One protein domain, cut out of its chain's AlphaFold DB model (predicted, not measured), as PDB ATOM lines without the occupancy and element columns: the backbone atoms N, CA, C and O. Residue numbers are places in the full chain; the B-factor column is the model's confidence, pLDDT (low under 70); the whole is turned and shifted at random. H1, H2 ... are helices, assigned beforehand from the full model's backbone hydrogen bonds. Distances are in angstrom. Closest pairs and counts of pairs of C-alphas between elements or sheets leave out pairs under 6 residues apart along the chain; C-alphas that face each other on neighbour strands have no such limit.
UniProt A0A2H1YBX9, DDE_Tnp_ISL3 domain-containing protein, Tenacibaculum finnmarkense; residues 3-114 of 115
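Overview. This is residues 3 to 114 of the 115 residues of the protein "DDE_Tnp_ISL3 domain-containing protein" of Tenacibaculum finnmarkense (UniProt A0A2H1YBX9). Two long helices, H1 and H4, run opposite ways and overlap side by side over part of their lengths, with H1 residues 5 to 13 beside H4 residues 84 to 95, and residues 98 to 114, of which 98 to 112 belong to H4, stick out as an arm. Near this overlap the two shorter helices fill in one side: H2 packs on H1 residues 13 to 21, and H3 packs on H2 and turns a corner into H4. The printed part has 112 residues with four named helices in the order H1, H2, H3, H4 and no named strand; its class is all helix. It is only just loose, close to extended, with a radius of gyration of the C-alphas of 19.4 A and spans of 77 by 27 by 19 A, the length owing much to the arm.

Along the chain. H1 runs through residues 3 to 31, 41.9 A from first to last C-alpha; find C-alpha 3 at (-19.680, 35.795, 259.115) and C-alpha 31 at (-20.502, 65.627, 229.745). After residues 32 to 48 you reach H2, residues 49 to 55, 10.2 A long. H3 follows at residues 69 to 81, 18.5 A long. Past Tyr 82, H4 takes residues 83 to 112 over 43.9 A from first to last C-alpha, and C-alpha 112 is at (-32.569, 20.642, 282.290).

Arrangement. Start at H1, whose residues 5 to 13 touch H4; look at the closest C-alphas, those of Val 9 and Ala 88, 5.2 A apart. These two helices run opposite ways at a shallow tilt of 20 degrees. H1 also touches H2, with the C-alphas of Arg 17 and Arg 50 closest at 6.0 A; this helical hairpin has a steep tilt of 35.2 degrees, only just more than shallow. H2 and H3, also a helical hairpin, only just touch, with 3 pairs of C-alphas within 8 A; the closest are Leu 52 and Leu 78, 6.9 A apart, and the tilt is steep at 42 degrees. H3 and H4 touch only at the corner by their link, and only just, with the C-alphas of Phe 79 and Lys 86 closest at 5.3 A. H1 and H3 are apart, as are H2 and H4. The helix packing is only just mostly crossed. In H1, H2, H3 and H4 every O i to N i+4 pair is within hydrogen-bond range.

Size, cuts and confidence. The C-alphas farthest apart are those of Ser 35 and His 114, 77.1 A. Without residues 98 to 114, which stand free, the body spans 54 by 27 by 17 A. The links from H1 to H2 and from H2 to H3 are long, and that from H3 to H4 is tight. The printed part has no cut. Its mean pLDDT is 89.5; look for values under 70 at residue 3 and residues 111 to 114.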
ATOM      1  N   LYS A   3     -20.481  34.778 259.807       69.94
ATOM      2  CA  LYS A   3     -19.680  35.795 259.115       69.94
ATOM      3  C   LYS A   3     -19.810  35.669 257.592       69.94
ATOM      4  O   LYS A   3     -20.105  36.664 256.947       69.94
ATOM      5  N   LEU A   4     -19.738  34.446 257.061       75.88
ATOM      6  CA  LEU A   4     -19.746  34.159 255.620       75.88
ATOM      7  C   LEU A   4     -21.017  34.635 254.901       75.88
ATOM      8  O   LEU A   4     -20.931  35.369 253.925       75.88
ATOM      9  N   ALA A   5     -22.207  34.291 255.402       75.56
ATOM     10  CA  ALA A   5     -23.449  34.723 254.759       75.56
ATOM     11  C   ALA A   5     -23.663  36.236 254.864       75.56
ATOM     12  O   ALA A   5     -24.103  36.871 253.912       75.56
ATOM     13  N   SER A   6     -23.278  36.831 255.996       80.19
ATOM     14  CA  SER A   6     -23.304  38.282 256.149       80.19
ATOM     15  C   SER A   6     -22.300  38.983 255.220       80.19
ATOM     16  O   SER A   6     -22.597  40.059 254.715       80.19
ATOM     17  N   GLN A   7     -21.144  38.366 254.941       86.81
ATOM     18  CA  GLN A   7     -20.143  38.871 253.997       86.81
ATOM     19  C   GLN A   7     -20.670  38.828 252.564       86.81
ATOM     20  O   GLN A   7     -20.597  39.845 251.885       86.81
ATOM     21  N   ALA A   8     -21.312  37.730 252.156       87.94
ATOM     22  CA  ALA A   8     -21.887  37.594 250.818       87.94
ATOM     23  C   ALA A   8     -22.900  38.710 250.491       87.94
ATOM     24  O   ALA A   8     -22.844  39.313 249.421       87.94
ATOM     25  N   VAL A   9     -23.789  39.058 251.433       92.06
ATOM     26  CA  VAL A   9     -24.737  40.180 251.252       92.06
ATOM     27  C   VAL A   9     -23.997  41.502 251.030       92.06
ATOM     28  O   VAL A   9     -24.389  42.321 250.196       92.06
ATOM     29  N   GLN A  10     -22.915  41.723 251.775       92.81
ATOM     30  CA  GLN A  10     -22.134  42.950 251.671       92.81
ATOM     31  C   GLN A  10     -21.303  43.001 250.392       92.81
ATOM     32  O   GLN A  10     -21.211  44.073 249.807       92.81
ATOM     33  N   GLU A  11     -20.742  41.881 249.946       93.75
ATOM     34  CA  GLU A  11     -19.989  41.772 248.694       93.75
ATOM     35  C   GLU A  11     -20.870  42.115 247.494       93.75
ATOM     36  O   GLU A  11     -20.496  42.972 246.694       93.75
ATOM     37  N   VAL A  12     -22.079  41.544 247.426       95.25
ATOM     38  CA  VAL A  12     -23.058  41.872 246.379       95.25
ATOM     39  C   VAL A  12     -23.366  43.370 246.383       95.25
ATOM     40  O   VAL A  12     -23.249  44.030 245.355       95.25
ATOM     41  N   ARG A  13     -23.683  43.940 247.551       96.56
ATOM     42  CA  ARG A  13     -23.982  45.372 247.692       96.56
ATOM     43  C   ARG A  13     -22.798  46.273 247.321       96.56
ATOM     44  O   ARG A  13     -23.001  47.328 246.724       96.56
ATOM     45  N   ILE A  14     -21.578  45.904 247.716       96.00
ATOM     46  CA  ILE A  14     -20.360  46.675 247.425       96.00
ATOM     47  C   ILE A  14     -20.091  46.667 245.926       96.00
ATOM     48  O   ILE A  14     -19.865  47.736 245.369       96.00
ATOM     49  N   ARG A  15     -20.175  45.502 245.277       97.25
ATOM     50  CA  ARG A  15     -20.027  45.367 243.826       97.25
ATOM     51  C   ARG A  15     -21.022  46.257 243.077       97.25
ATOM     52  O   ARG A  15     -20.599  47.089 242.288       97.25
ATOM     53  N   LEU A  16     -22.309  46.180 243.416       96.62
ATOM     54  CA  LEU A  16     -23.341  47.028 242.802       96.62
ATOM     55  C   LEU A  16     -23.067  48.521 243.010       96.62
ATOM     56  O   LEU A  16     -23.302  49.340 242.132       96.62
ATOM     57  N   ARG A  17     -22.535  48.903 244.175       96.69
ATOM     58  CA  ARG A  17     -22.185  50.303 244.436       96.69
ATOM     59  C   ARG A  17     -21.018  50.774 243.570       96.69
ATOM     60  O   ARG A  17     -21.035  51.935 243.171       96.69
ATOM     61  N   TRP A  18     -20.034  49.916 243.305       97.06
ATOM     62  CA  TRP A  18     -18.955  50.213 242.359       97.06
ATOM     63  C   TRP A  18     -19.490  50.376 240.940       97.06
ATOM     64  O   TRP A  18     -19.202  51.392 240.322       97.06
ATOM     65  N   GLU A  19     -20.361  49.472 240.488       96.31
ATOM     66  CA  GLU A  19     -21.007  49.567 239.171       96.31
ATOM     67  C   GLU A  19     -21.756  50.906 239.003       96.31
ATOM     68  O   GLU A  19     -21.587  51.593 237.999       96.31
ATOM     69  N   ILE A  20     -22.509  51.346 240.021       95.50
ATOM     70  CA  ILE A  20     -23.174  52.661 240.006       95.50
ATOM     71  C   ILE A  20     -22.165  53.815 239.939       95.50
ATOM     72  O   ILE A  20     -22.378  54.766 239.190       95.50
ATOM     73  N   ILE A  21     -21.069  53.748 240.701       94.00
ATOM     74  CA  ILE A  21     -20.025  54.782 240.672       94.00
ATOM     75  C   ILE A  21     -19.386  54.869 239.284       94.00
ATOM     76  O   ILE A  21     -19.170  55.976 238.794       94.00
ATOM     77  N   ASP A  22     -19.117  53.732 238.648       96.12
ATOM     78  CA  ASP A  22     -18.504  53.681 237.323       96.12
ATOM     79  C   ASP A  22     -19.433  54.252 236.251       96.12
ATOM     80  O   ASP A  22     -18.995  55.077 235.448       96.12
ATOM     81  N   VAL A  23     -20.725  53.909 236.288       93.81
ATOM     82  CA  VAL A  23     -21.741  54.499 235.399       93.81
ATOM     83  C   VAL A  23     -21.817  56.016 235.583       93.81
ATOM     84  O   VAL A  23     -21.813  56.765 234.605       93.81
ATOM     85  N   GLU A  24     -21.830  56.493 236.829       93.44
ATOM     86  CA  GLU A  24     -21.848  57.927 237.134       93.44
ATOM     87  C   GLU A  24     -20.584  58.631 236.621       93.44
ATOM     88  O   GLU A  24     -20.666  59.712 236.038       93.44
ATOM     89  N   ASN A  25     -19.412  58.011 236.775       94.00
ATOM     90  CA  ASN A  25     -18.147  58.551 236.279       94.00
ATOM     91  C   ASN A  25     -18.109  58.621 234.748       94.00
ATOM     92  O   ASN A  25     -17.625  59.612 234.195       94.00
ATOM     93  N   GLN A  26     -18.629  57.600 234.063       93.62
ATOM     94  CA  GLN A  26     -18.745  57.592 232.605       93.62
ATOM     95  C   GLN A  26     -19.665  58.717 232.127       93.62
ATOM     96  O   GLN A  26     -19.259  59.506 231.277       93.62
ATOM     97  N   ALA A  27     -20.846  58.860 232.737       91.19
ATOM     98  CA  ALA A  27     -21.788  59.928 232.409       91.19
ATOM     99  C   ALA A  27     -21.178  61.323 232.627       91.19
ATOM    100  O   ALA A  27     -21.297  62.195 231.769       91.19
ATOM    101  N   ILE A  28     -20.459  61.527 233.736       91.12
ATOM    102  CA  ILE A  28     -19.719  62.771 233.985       91.12
ATOM    103  C   ILE A  28     -18.666  62.996 232.897       91.12
ATOM    104  O   ILE A  28     -18.559  64.105 232.385       91.12
ATOM    105  N   SER A  29     -17.900  61.964 232.528       90.75
ATOM    106  CA  SER A  29     -16.847  62.060 231.511       90.75
ATOM    107  C   SER A  29     -17.391  62.479 230.145       90.75
ATOM    108  O   SER A  29     -16.826  63.373 229.520       90.75
ATOM    109  N   THR A  30     -18.514  61.900 229.712       89.19
ATOM    110  CA  THR A  30     -19.184  62.268 228.455       89.19
ATOM    111  C   THR A  30     -19.625  63.730 228.452       89.19
ATOM    112  O   THR A  30     -19.538  64.400 227.426       89.19
ATOM    113  N   LEU A  31     -20.042  64.250 229.608       89.88
ATOM    114  CA  LEU A  31     -20.502  65.627 229.745       89.88
ATOM    115  C   LEU A  31     -19.368  66.643 229.938       89.88
ATOM    116  O   LEU A  31     -19.630  67.831 229.806       89.88
ATOM    117  N   LYS A  32     -18.114  66.229 230.186       80.00
ATOM    118  CA  LYS A  32     -16.984  67.161 230.413       80.00
ATOM    119  C   LYS A  32     -16.759  68.154 229.270       80.00
ATOM    120  O   LYS A  32     -16.309  69.265 229.522       80.00
ATOM    121  N   ASN A  33     -17.077  67.759 228.037       81.00
ATOM    122  CA  ASN A  33     -16.939  68.604 226.845       81.00
ATOM    123  C   ASN A  33     -18.215  69.404 226.528       81.00
ATOM    124  O   ASN A  33     -18.297  70.069 225.499       81.00
ATOM    125  N   THR A  34     -19.221  69.327 227.398       79.38
ATOM    126  CA  THR A  34     -20.504  70.023 227.284       79.38
ATOM    127  C   THR A  34     -20.688  70.926 228.505       79.38
ATOM    128  O   THR A  34     -20.213  70.610 229.589       79.38
ATOM    129  N   SER A  35     -21.412  72.039 228.396       82.56
ATOM    130  CA  SER A  35     -21.719  72.897 229.561       82.56
ATOM    131  C   SER A  35     -22.786  72.299 230.497       82.56
ATOM    132  O   SER A  35     -23.420  73.018 231.267       82.56
ATOM    133  N   THR A  36     -23.034  70.991 230.414       85.38
ATOM    134  CA  THR A  36     -24.083  70.290 231.153       85.38
ATOM    135  C   THR A  36     -23.492  69.544 232.346       85.38
ATOM    136  O   THR A  36     -22.464  68.883 232.250       85.38
ATOM    137  N   ILE A  37     -24.169  69.628 233.491       87.56
ATOM    138  CA  ILE A  37     -23.767  68.962 234.733       87.56
ATOM    139  C   ILE A  37     -24.530  67.641 234.860       87.56
ATOM    140  O   ILE A  37     -25.747  67.605 234.666       87.56
ATOM    141  N   TYR A  38     -23.830  66.565 235.232       90.00
ATOM    142  CA  TYR A  38     -24.460  65.287 235.562       90.00
ATOM    143  C   TYR A  38     -25.411  65.437 236.757       90.00
ATOM    144  O   TYR A  38     -25.015  65.924 237.819       90.00
ATOM    145  N   LYS A  39     -26.655  64.979 236.603       91.12
ATOM    146  CA  LYS A  39     -27.652  64.936 237.676       91.12
ATOM    147  C   LYS A  39     -28.032  63.480 237.952       91.12
ATOM    148  O   LYS A  39     -28.553  62.833 237.045       91.12
ATOM    149  N   PRO A  40     -27.777  62.954 239.163       92.62
ATOM    150  CA  PRO A  40     -28.174  61.598 239.503       92.62
ATOM    151  C   PRO A  40     -29.694  61.487 239.626       92.62
ATOM    152  O   PRO A  40     -30.372  62.426 240.044       92.62
ATOM    153  N   GLU A  41     -30.211  60.306 239.310       93.50
ATOM    154  CA  GLU A  41     -31.609  59.953 239.535       93.50
ATOM    155  C   GLU A  41     -31.927  59.947 241.037       93.50
ATOM    156  O   GLU A  41     -31.202  59.339 241.839       93.50
ATOM    157  N   ILE A  42     -33.017  60.625 241.401       97.12
ATOM    158  CA  ILE A  42     -33.555  60.657 242.761       97.12
ATOM    159  C   ILE A  42     -34.707  59.661 242.847       97.12
ATOM    160  O   ILE A  42     -35.633  59.702 242.042       97.12
ATOM    161  N   LEU A  43     -34.623  58.764 243.822       96.69
ATOM    162  CA  LEU A  43     -35.624  57.745 244.107       96.69
ATOM    163  C   LEU A  43     -36.773  58.327 244.936       96.69
ATOM    164  O   LEU A  43     -36.657  59.409 245.509       96.69
ATOM    165  N   GLU A  44     -37.860  57.568 245.064       94.44
ATOM    166  CA  GLU A  44     -39.069  57.971 245.802       94.44
ATOM    167  C   GLU A  44     -38.786  58.380 247.257       94.44
ATOM    168  O   GLU A  44     -39.414  59.295 247.780       94.44
ATOM    169  N   ASN A  45     -37.778  57.772 247.888       94.31
ATOM    170  CA  ASN A  45     -37.350  58.097 249.250       94.31
ATOM    171  C   ASN A  45     -36.360  59.281 249.341       94.31
ATOM    172  O   ASN A  45     -35.734  59.487 250.384       94.31
ATOM    173  N   GLY A  46     -36.151  60.015 248.246       95.94
ATOM    174  CA  GLY A  46     -35.248  61.166 248.166       95.94
ATOM    175  C   GLY A  46     -33.756  60.819 248.095       95.94
ATOM    176  O   GLY A  46     -32.913  61.708 248.214       95.94
ATOM    177  N   GLU A  47     -33.398  59.545 247.919       96.81
ATOM    178  CA  GLU A  47     -32.003  59.104 247.821       96.81
ATOM    179  C   GLU A  47     -31.564  58.877 246.378       96.81
ATOM    180  O   GLU A  47     -32.359  58.527 245.514       96.81
ATOM    181  N   THR A  48     -30.261  58.975 246.121       97.56
ATOM    182  CA  THR A  48     -29.686  58.405 244.894       97.56
ATOM    183  C   THR A  48     -29.482  56.896 245.036       97.56
ATOM    184  O   THR A  48     -29.317  56.379 246.147       97.56
ATOM    185  N   LYS A  49     -29.352  56.174 243.916       96.75
ATOM    186  CA  LYS A  49     -28.970  54.744 243.909       96.75
ATOM    187  C   LYS A  49     -27.693  54.471 244.726       96.75
ATOM    188  O   LYS A  49     -27.633  53.515 245.503       96.75
ATOM    189  N   ARG A  50     -26.691  55.356 244.632       95.25
ATOM    190  CA  ARG A  50     -25.435  55.277 245.403       95.25
ATOM    191  C   ARG A  50     -25.672  55.408 246.914       95.25
ATOM    192  O   ARG A  50     -25.051  54.687 247.704       95.25
ATOM    193  N   GLN A  51     -26.540  56.333 247.327       96.88
ATOM    194  CA  GLN A  51     -26.896  56.554 248.731       96.88
ATOM    195  C   GLN A  51     -27.733  55.402 249.295       96.88
ATOM    196  O   GLN A  51     -27.429  54.928 250.392       96.88
ATOM    197  N   LEU A  52     -28.705  54.907 248.524       97.62
ATOM    198  CA  LEU A  52     -29.534  53.747 248.854       97.62
ATOM    199  C   LEU A  52     -28.665  52.530 249.212       97.62
ATOM    200  O   LEU A  52     -28.801  51.949 250.295       97.62
ATOM    201  N   LEU A  53     -27.703  52.186 248.347       96.75
ATOM    202  CA  LEU A  53     -26.761  51.083 248.578       96.75
ATOM    203  C   LEU A  53     -25.860  51.336 249.797       96.75
ATOM    204  O   LEU A  53     -25.571  50.419 250.572       96.75
ATOM    205  N   ALA A  54     -25.412  52.577 250.007       95.44
ATOM    206  CA  ALA A  54     -24.564  52.928 251.143       95.44
ATOM    207  C   ALA A  54     -25.302  52.785 252.486       95.44
ATOM    208  O   ALA A  54     -24.807  52.102 253.389       95.44
ATOM    209  N   ARG A  55     -26.494  53.379 252.607       95.38
ATOM    210  CA  ARG A  55     -27.276  53.423 253.855       95.38
ATOM    211  C   ARG A  55     -27.944  52.101 254.207       95.38
ATOM    212  O   ARG A  55     -28.175  51.837 255.383       95.38
ATOM    213  N   SER A  56     -28.141  51.217 253.233       95.56
ATOM    214  CA  SER A  56     -28.685  49.877 253.483       95.56
ATOM    215  C   SER A  56     -27.707  48.924 254.188       95.56
ATOM    216  O   SER A  56     -28.120  47.856 254.633       95.56
ATOM    217  N   ARG A  57     -26.422  49.297 254.357       93.69
ATOM    218  CA  ARG A  57     -25.377  48.445 254.969       93.69
ATOM    219  C   ARG A  57     -25.838  47.754 256.248       93.69
ATOM    220  O   ARG A  57     -25.692  46.542 256.374       93.69
ATOM    221  N   PHE A  58     -26.317  48.551 257.202       90.12
ATOM    222  CA  PHE A  58     -26.599  48.096 258.559       90.12
ATOM    223  C   PHE A  58     -27.967  47.432 258.679       90.12
ATOM    224  O   PHE A  58     -28.126  46.503 259.470       90.12
ATOM    225  N   THR A  59     -28.928  47.864 257.862       92.00
ATOM    226  CA  THR A  59     -30.258  47.256 257.751       92.00
ATOM    227  C   THR A  59     -30.147  45.773 257.396       92.00
ATOM    228  O   THR A  59     -30.773  44.931 258.035       92.00
ATOM    229  N   LEU A  60     -29.250  45.440 256.465       90.75
ATOM    230  CA  LEU A  60     -29.040  44.079 255.966       90.75
ATOM    231  C   LEU A  60     -28.362  43.118 256.967       90.75
ATOM    232  O   LEU A  60     -28.249  41.932 256.678       90.75
ATOM    233  N   PHE A  61     -27.933  43.594 258.142       86.50
ATOM    234  CA  PHE A  61     -27.445  42.737 259.238       86.50
ATOM    235  C   PHE A  61     -28.517  42.422 260.291       86.50
ATOM    236  O   PHE A  61     -28.245  41.717 261.263       86.50
ATOM    237  N   LYS A  62     -29.723  42.973 260.145       86.19
ATOM    238  CA  LYS A  62     -30.819  42.822 261.105       86.19
ATOM    239  C   LYS A  62     -31.950  42.016 260.479       86.19
ATOM    240  O   LYS A  62     -32.152  42.090 259.270       86.19
ATOM    241  N   SER A  63     -32.701  41.293 261.303       87.44
ATOM    242  CA  SER A  63     -33.994  40.730 260.913       87.44
ATOM    243  C   SER A  63     -35.001  41.850 260.632       87.44
ATOM    244  O   SER A  63     -34.915  42.926 261.232       87.44
ATOM    245  N   GLN A  64     -35.952  41.595 259.730       89.69
ATOM    246  CA  GLN A  64     -36.936  42.596 259.293       89.69
ATOM    247  C   GLN A  64     -37.787  43.138 260.451       89.69
ATOM    248  O   GLN A  64     -38.129  44.316 260.474       89.69
ATOM    249  N   GLU A  65     -38.058  42.306 261.459       89.31
ATOM    250  CA  GLU A  65     -38.762  42.684 262.695       89.31
ATOM    251  C   GLU A  65     -38.073  43.818 263.484       89.31
ATOM    252  O   GLU A  65     -38.713  44.497 264.279       89.31
ATOM    253  N   LYS A  66     -36.768  44.037 263.268       90.44
ATOM    254  CA  LYS A  66     -35.959  45.058 263.954       90.44
ATOM    255  C   LYS A  66     -35.775  46.321 263.120       90.44
ATOM    256  O   LYS A  66     -34.975  47.183 263.493       90.44
ATOM    257  N   TRP A  67     -36.420  46.397 261.960       95.00
ATOM    258  CA  TRP A  67     -36.309  47.544 261.075       95.00
ATOM    259  C   TRP A  67     -37.259  48.656 261.502       95.00
ATOM    260  O   TRP A  67     -38.430  48.411 261.787       95.00
ATOM    261  N   THR A  68     -36.758  49.890 261.492       95.56
ATOM    262  CA  THR A  68     -37.617  51.079 261.551       95.56
ATOM    263  C   THR A  68     -38.408  51.217 260.251       95.56
ATOM    264  O   THR A  68     -38.041  50.628 259.232       95.56
ATOM    265  N   ASP A  69     -39.462  52.026 260.237       95.62
ATOM    266  CA  ASP A  69     -40.291  52.162 259.032       95.62
ATOM    267  C   ASP A  69     -39.503  52.754 257.853       95.62
ATOM    268  O   ASP A  69     -39.522  52.187 256.763       95.62
ATOM    269  N   ASN A  70     -38.633  53.739 258.105       94.44
ATOM    270  CA  ASN A  70     -37.696  54.257 257.096       94.44
ATOM    271  C   ASN A  70     -36.725  53.182 256.565       94.44
ATOM    272  O   ASN A  70     -36.212  53.283 255.448       94.44
ATOM    273  N   GLN A  71     -36.381  52.174 257.376       95.75
ATOM    274  CA  GLN A  71     -35.542  51.057 256.932       95.75
ATOM    275  C   GLN A  71     -36.335  50.073 256.075       95.75
ATOM    276  O   GLN A  71     -35.782  49.577 255.097       95.75
ATOM    277  N   LYS A  72     -37.608  49.824 256.407       96.00
ATOM    278  CA  LYS A  72     -38.510  48.985 255.606       96.00
ATOM    279  C   LYS A  72     -38.781  49.614 254.243       96.00
ATOM    280  O   LYS A  72     -38.581  48.945 253.240       96.00
ATOM    281  N   GLU A  73     -39.139  50.896 254.204       96.06
ATOM    282  CA  GLU A  73     -39.360  51.649 252.962       96.06
ATOM    283  C   GLU A  73     -38.129  51.574 252.050       96.06
ATOM    284  O   GLU A  73     -38.199  51.156 250.895       96.06
ATOM    285  N   ARG A  74     -36.952  51.859 252.613       97.06
ATOM    286  CA  ARG A  74     -35.684  51.745 251.892       97.06
ATOM    287  C   ARG A  74     -35.409  50.325 251.404       97.06
ATOM    288  O   ARG A  74     -34.897  50.156 250.302       97.06
ATOM    289  N   ALA A  75     -35.719  49.310 252.209       96.25
ATOM    290  CA  ALA A  75     -35.533  47.915 251.826       96.25
ATOM    291  C   ALA A  75     -36.461  47.506 250.674       96.25
ATOM    292  O   ALA A  75     -36.020  46.763 249.803       96.25
ATOM    293  N   VAL A  76     -37.693  48.022 250.622       97.31
ATOM    294  CA  VAL A  76     -38.612  47.801 249.493       97.31
ATOM    295  C   VAL A  76     -37.990  48.325 248.201       97.31
ATOM    296  O   VAL A  76     -37.828  47.562 247.250       97.31
ATOM    297  N   ILE A  77     -37.542  49.584 248.192       98.00
ATOM    298  CA  ILE A  77     -36.898  50.187 247.016       98.00
ATOM    299  C   ILE A  77     -35.626  49.410 246.639       98.00
ATOM    300  O   ILE A  77     -35.426  49.057 245.478       98.00
ATOM    301  N   LEU A  78     -34.783  49.085 247.626       97.62
ATOM    302  CA  LEU A  78     -33.547  48.328 247.420       97.62
ATOM    303  C   LEU A  78     -33.799  46.961 246.785       97.62
ATOM    304  O   LEU A  78     -33.086  46.585 245.862       97.62
ATOM    305  N   PHE A  79     -34.772  46.208 247.282       97.19
ATOM    306  CA  PHE A  79     -35.041  44.854 246.810       97.19
ATOM    307  C   PHE A  79     -35.760  44.818 245.465       97.19
ATOM    308  O   PHE A  79     -35.563  43.858 244.721       97.19
ATOM    309  N   ASN A  80     -36.536  45.853 245.143       97.38
ATOM    310  CA  ASN A  80     -37.129  46.016 243.819       97.38
ATOM    311  C   ASN A  80     -36.055  46.331 242.768       97.38
ATOM    312  O   ASN A  80     -36.064  45.739 241.694       97.38
ATOM    313  N   LEU A  81     -35.110  47.221 243.092       96.69
ATOM    314  CA  LEU A  81     -34.025  47.601 242.182       96.69
ATOM    315  C   LEU A  81     -32.922  46.538 242.076       96.69
ATOM    316  O   LEU A  81     -32.343  46.376 241.007       96.69
ATOM    317  N   TYR A  82     -32.635  45.823 243.168       96.62
ATOM    318  CA  TYR A  82     -31.526  44.866 243.265       96.62
ATOM    319  C   TYR A  82     -31.988  43.526 243.871       96.62
ATOM    320  O   TYR A  82     -31.687  43.212 245.037       96.62
ATOM    321  N   PRO A  83     -32.726  42.694 243.108       96.38
ATOM    322  CA  PRO A  83     -33.250  41.415 243.589       96.38
ATOM    323  C   PRO A  83     -32.168  40.442 244.086       96.38
ATOM    324  O   PRO A  83     -32.427  39.592 244.937       96.38
ATOM    325  N   GLU A  84     -30.939  40.544 243.588       94.81
ATOM    326  CA  GLU A  84     -29.781  39.776 244.046       94.81
ATOM    327  C   GLU A  84     -29.397  40.083 245.498       94.81
ATOM    328  O   GLU A  84     -29.041  39.161 246.237       94.81
ATOM    329  N   ILE A  85     -29.549  41.335 245.949       95.44
ATOM    330  CA  ILE A  85     -29.363  41.686 247.362       95.44
ATOM    331  C   ILE A  85     -30.452  41.009 248.193       95.44
ATOM    332  O   ILE A  85     -30.143  40.434 249.237       95.44
ATOM    333  N   LYS A  86     -31.707  41.016 247.718       95.56
ATOM    334  CA  LYS A  86     -32.817  40.329 248.395       95.56
ATOM    335  C   LYS A  86     -32.533  38.836 248.542       95.56
ATOM    336  O   LYS A  86     -32.634  38.300 249.640       95.56
ATOM    337  N   LYS A  87     -32.109  38.174 247.461       93.62
ATOM    338  CA  LYS A  87     -31.748  36.746 247.475       93.62
ATOM    339  C   LYS A  87     -30.647  36.455 248.497       93.62
ATOM    340  O   LYS A  87     -30.787  35.532 249.297       93.62
ATOM    341  N   ALA A  88     -29.575  37.251 248.506       92.56
ATOM    342  CA  ALA A  88     -28.491  37.091 249.473       92.56
ATOM    343  C   ALA A  88     -28.980  37.307 250.920       92.56
ATOM    344  O   ALA A  88     -28.629  36.539 251.819       92.56
ATOM    345  N   TYR A  89     -29.815  38.323 251.141       93.56
ATOM    346  CA  TYR A  89     -30.373  38.657 252.450       93.56
ATOM    347  C   TYR A  89     -31.324  37.571 252.980       93.56
ATOM    348  O   TYR A  89     -31.207  37.156 254.133       93.56
ATOM    349  N   ASP A  90     -32.204  37.038 252.133       91.94
ATOM    350  CA  ASP A  90     -33.127  35.954 252.489       91.94
ATOM    351  C   ASP A  90     -32.363  34.675 252.875       91.94
ATOM    352  O   ASP A  90     -32.708  33.994 253.847       91.94
ATOM    353  N   LEU A  91     -31.278  34.359 252.155       89.88
ATOM    354  CA  LEU A  91     -30.386  33.245 252.495       89.88
ATOM    355  C   LEU A  91     -29.706  33.459 253.852       89.88
ATOM    356  O   LEU A  91     -29.669  32.535 254.669       89.88
ATOM    357  N   TYR A  92     -29.205  34.669 254.111       88.75
ATOM    358  CA  TYR A  92     -28.613  35.041 255.395       88.75
ATOM    359  C   TYR A  92     -29.609  34.883 256.555       88.75
ATOM    360  O   TYR A  92     -29.298  34.221 257.550       88.75
ATOM    361  N   ASN A  93     -30.830  35.400 256.411       87.88
ATOM    362  CA  ASN A  93     -31.864  35.290 257.440       87.88
ATOM    363  C   ASN A  93     -32.254  33.840 257.722       87.88
ATOM    364  O   ASN A  93     -32.288  33.426 258.882       87.88
ATOM    365  N   ARG A  94     -32.444  33.026 256.678       87.94
ATOM    366  CA  ARG A  94     -32.758  31.600 256.836       87.94
ATOM    367  C   ARG A  94     -31.668  30.854 257.612       87.94
ATOM    368  O   ARG A  94     -31.965  29.948 258.396       87.94
ATOM    369  N   GLN A  95     -30.397  31.201 257.404       85.00
ATOM    370  CA  GLN A  95     -29.291  30.623 258.176       85.00
ATOM    371  C   GLN A  95     -29.306  31.091 259.636       85.00
ATOM    372  O   GLN A  95     -29.120  30.272 260.543       85.00
ATOM    373  N   ASN A  96     -29.581  32.373 259.873       83.81
ATOM    374  CA  ASN A  96     -29.707  32.927 261.218       83.81
ATOM    375  C   ASN A  96     -30.843  32.281 262.011       83.81
ATOM    376  O   ASN A  96     -30.625  31.882 263.153       83.81
ATOM    377  N   GLU A  97     -32.024  32.107 261.422       85.50
ATOM    378  CA  GLU A  97     -33.161  31.443 262.069       85.50
ATOM    379  C   GLU A  97     -32.812  30.018 262.510       85.50
ATOM    380  O   GLU A  97     -33.057  29.633 263.658       85.50
ATOM    381  N   LYS A  98     -32.175  29.234 261.626       84.62
ATOM    382  CA  LYS A  98     -31.699  27.881 261.955       84.62
ATOM    383  C   LYS A  98     -30.713  27.904 263.124       84.62
ATOM    384  O   LYS A  98     -30.789  27.046 264.003       84.62
ATOM    385  N   TYR A  99     -29.805  28.877 263.151       82.12
ATOM    386  CA  TYR A  99     -28.853  29.040 264.246       82.12
ATOM    387  C   TYR A  99     -29.540  29.401 265.571       82.12
ATOM    388  O   TYR A  99     -29.243  28.781 266.591       82.12
ATOM    389  N   GLN A 100     -30.483  30.349 265.569       82.81
ATOM    390  CA  GLN A 100     -31.197  30.749 266.787       82.81
ATOM    391  C   GLN A 100     -32.016  29.593 267.371       82.81
ATOM    392  O   GLN A 100     -31.949  29.349 268.575       82.81
ATOM    393  N   LYS A 101     -32.697  28.809 266.521       82.62
ATOM    394  CA  LYS A 101     -33.412  27.592 266.945       82.62
ATOM    395  C   LYS A 101     -32.473  26.570 267.594       82.62
ATOM    396  O   LYS A 101     -32.792  26.018 268.643       82.62
ATOM    397  N   ARG A 102     -31.286  26.346 267.012       81.19
ATOM    398  CA  ARG A 102     -30.259  25.465 267.605       81.19
ATOM    399  C   ARG A 102     -29.782  25.984 268.961       81.19
ATOM    400  O   ARG A 102     -29.674  25.196 269.893       81.19
ATOM    401  N   LYS A 103     -29.541  27.291 269.088       78.50
ATOM    402  CA  LYS A 103     -29.094  27.913 270.342       78.50
ATOM    403  C   LYS A 103     -30.136  27.780 271.458       78.50
ATOM    404  O   LYS A 103     -29.768  27.412 272.566       78.50
ATOM    405  N   GLN A 104     -31.416  28.030 271.165       78.88
ATOM    406  CA  GLN A 104     -32.505  27.842 272.135       78.88
ATOM    407  C   GLN A 104     -32.604  26.387 272.595       78.88
ATOM    408  O   GLN A 104     -32.696  26.133 273.791       78.88
ATOM    409  N   LYS A 105     -32.507  25.437 271.655       77.25
ATOM    410  CA  LYS A 105     -32.506  24.006 271.965       77.25
ATOM    411  C   LYS A 105     -31.361  23.648 272.919       77.25
ATOM    412  O   LYS A 105     -31.615  23.058 273.958       77.25
ATOM    413  N   VAL A 106     -30.126  24.055 272.606       79.00
ATOM    414  CA  VAL A 106     -28.955  23.822 273.475       79.00
ATOM    415  C   VAL A 106     -29.157  24.432 274.862       79.00
ATOM    416  O   VAL A 106     -28.929  23.743 275.846       79.00
ATOM    417  N   HIS A 107     -29.633  25.679 274.939       73.88
ATOM    418  CA  HIS A 107     -29.877  26.356 276.215       73.88
ATOM    419  C   HIS A 107     -30.909  25.624 277.089       73.88
ATOM    420  O   HIS A 107     -30.702  25.453 278.287       73.88
ATOM    421  N   PHE A 108     -32.000  25.150 276.483       71.69
ATOM    422  CA  PHE A 108     -33.022  24.368 277.175       71.69
ATOM    423  C   PHE A 108     -32.457  23.052 277.729       71.69
ATOM    424  O   PHE A 108     -32.685  22.734 278.893       71.69
ATOM    425  N   PHE A 109     -31.657  22.329 276.937       71.25
ATOM    426  CA  PHE A 109     -30.998  21.105 277.405       71.25
ATOM    427  C   PHE A 109     -30.000  21.370 278.535       71.25
ATOM    428  O   PHE A 109     -29.997  20.622 279.504       71.25
ATOM    429  N   THR A 110     -29.194  22.433 278.464       72.06
ATOM    430  CA  THR A 110     -28.270  22.771 279.561       72.06
ATOM    431  C   THR A 110     -29.001  23.099 280.861       72.06
ATOM    432  O   THR A 110     -28.550  22.677 281.916       72.06
ATOM    433  N   ASN A 111     -30.148  23.784 280.805       69.56
ATOM    434  CA  ASN A 111     -30.905  24.124 282.013       69.56
ATOM    435  C   ASN A 111     -31.623  22.906 282.627       69.56
ATOM    436  O   ASN A 111     -31.829  22.879 283.833       69.56
ATOM    437  N   LEU A 112     -31.976  21.900 281.819       65.56
ATOM    438  CA  LEU A 112     -32.569  20.642 282.290       65.56
ATOM    439  C   LEU A 112     -31.578  19.721 283.011       65.56
ATOM    440  O   LEU A 112     -32.002  18.914 283.821       65.56
ATOM    441  N   ILE A 113     -30.280  19.814 282.707       67.69
ATOM    442  CA  ILE A 113     -29.237  18.967 283.321       67.69
ATOM    443  C   ILE A 113     -28.838  19.489 284.720       67.69
ATOM    444  O   ILE A 113     -28.177  18.790 285.481       67.69
ATOM    445  N   HIS A 114     -29.242  20.715 285.067       60.81
ATOM    446  CA  HIS A 114     -28.992  21.343 286.370       60.81
ATOM    447  C   HIS A 114     -30.192  21.265 287.342       60.81
ATOM    448  O   HIS A 114     -30.170  21.944 288.369       60.81
TER     449      HIS A 114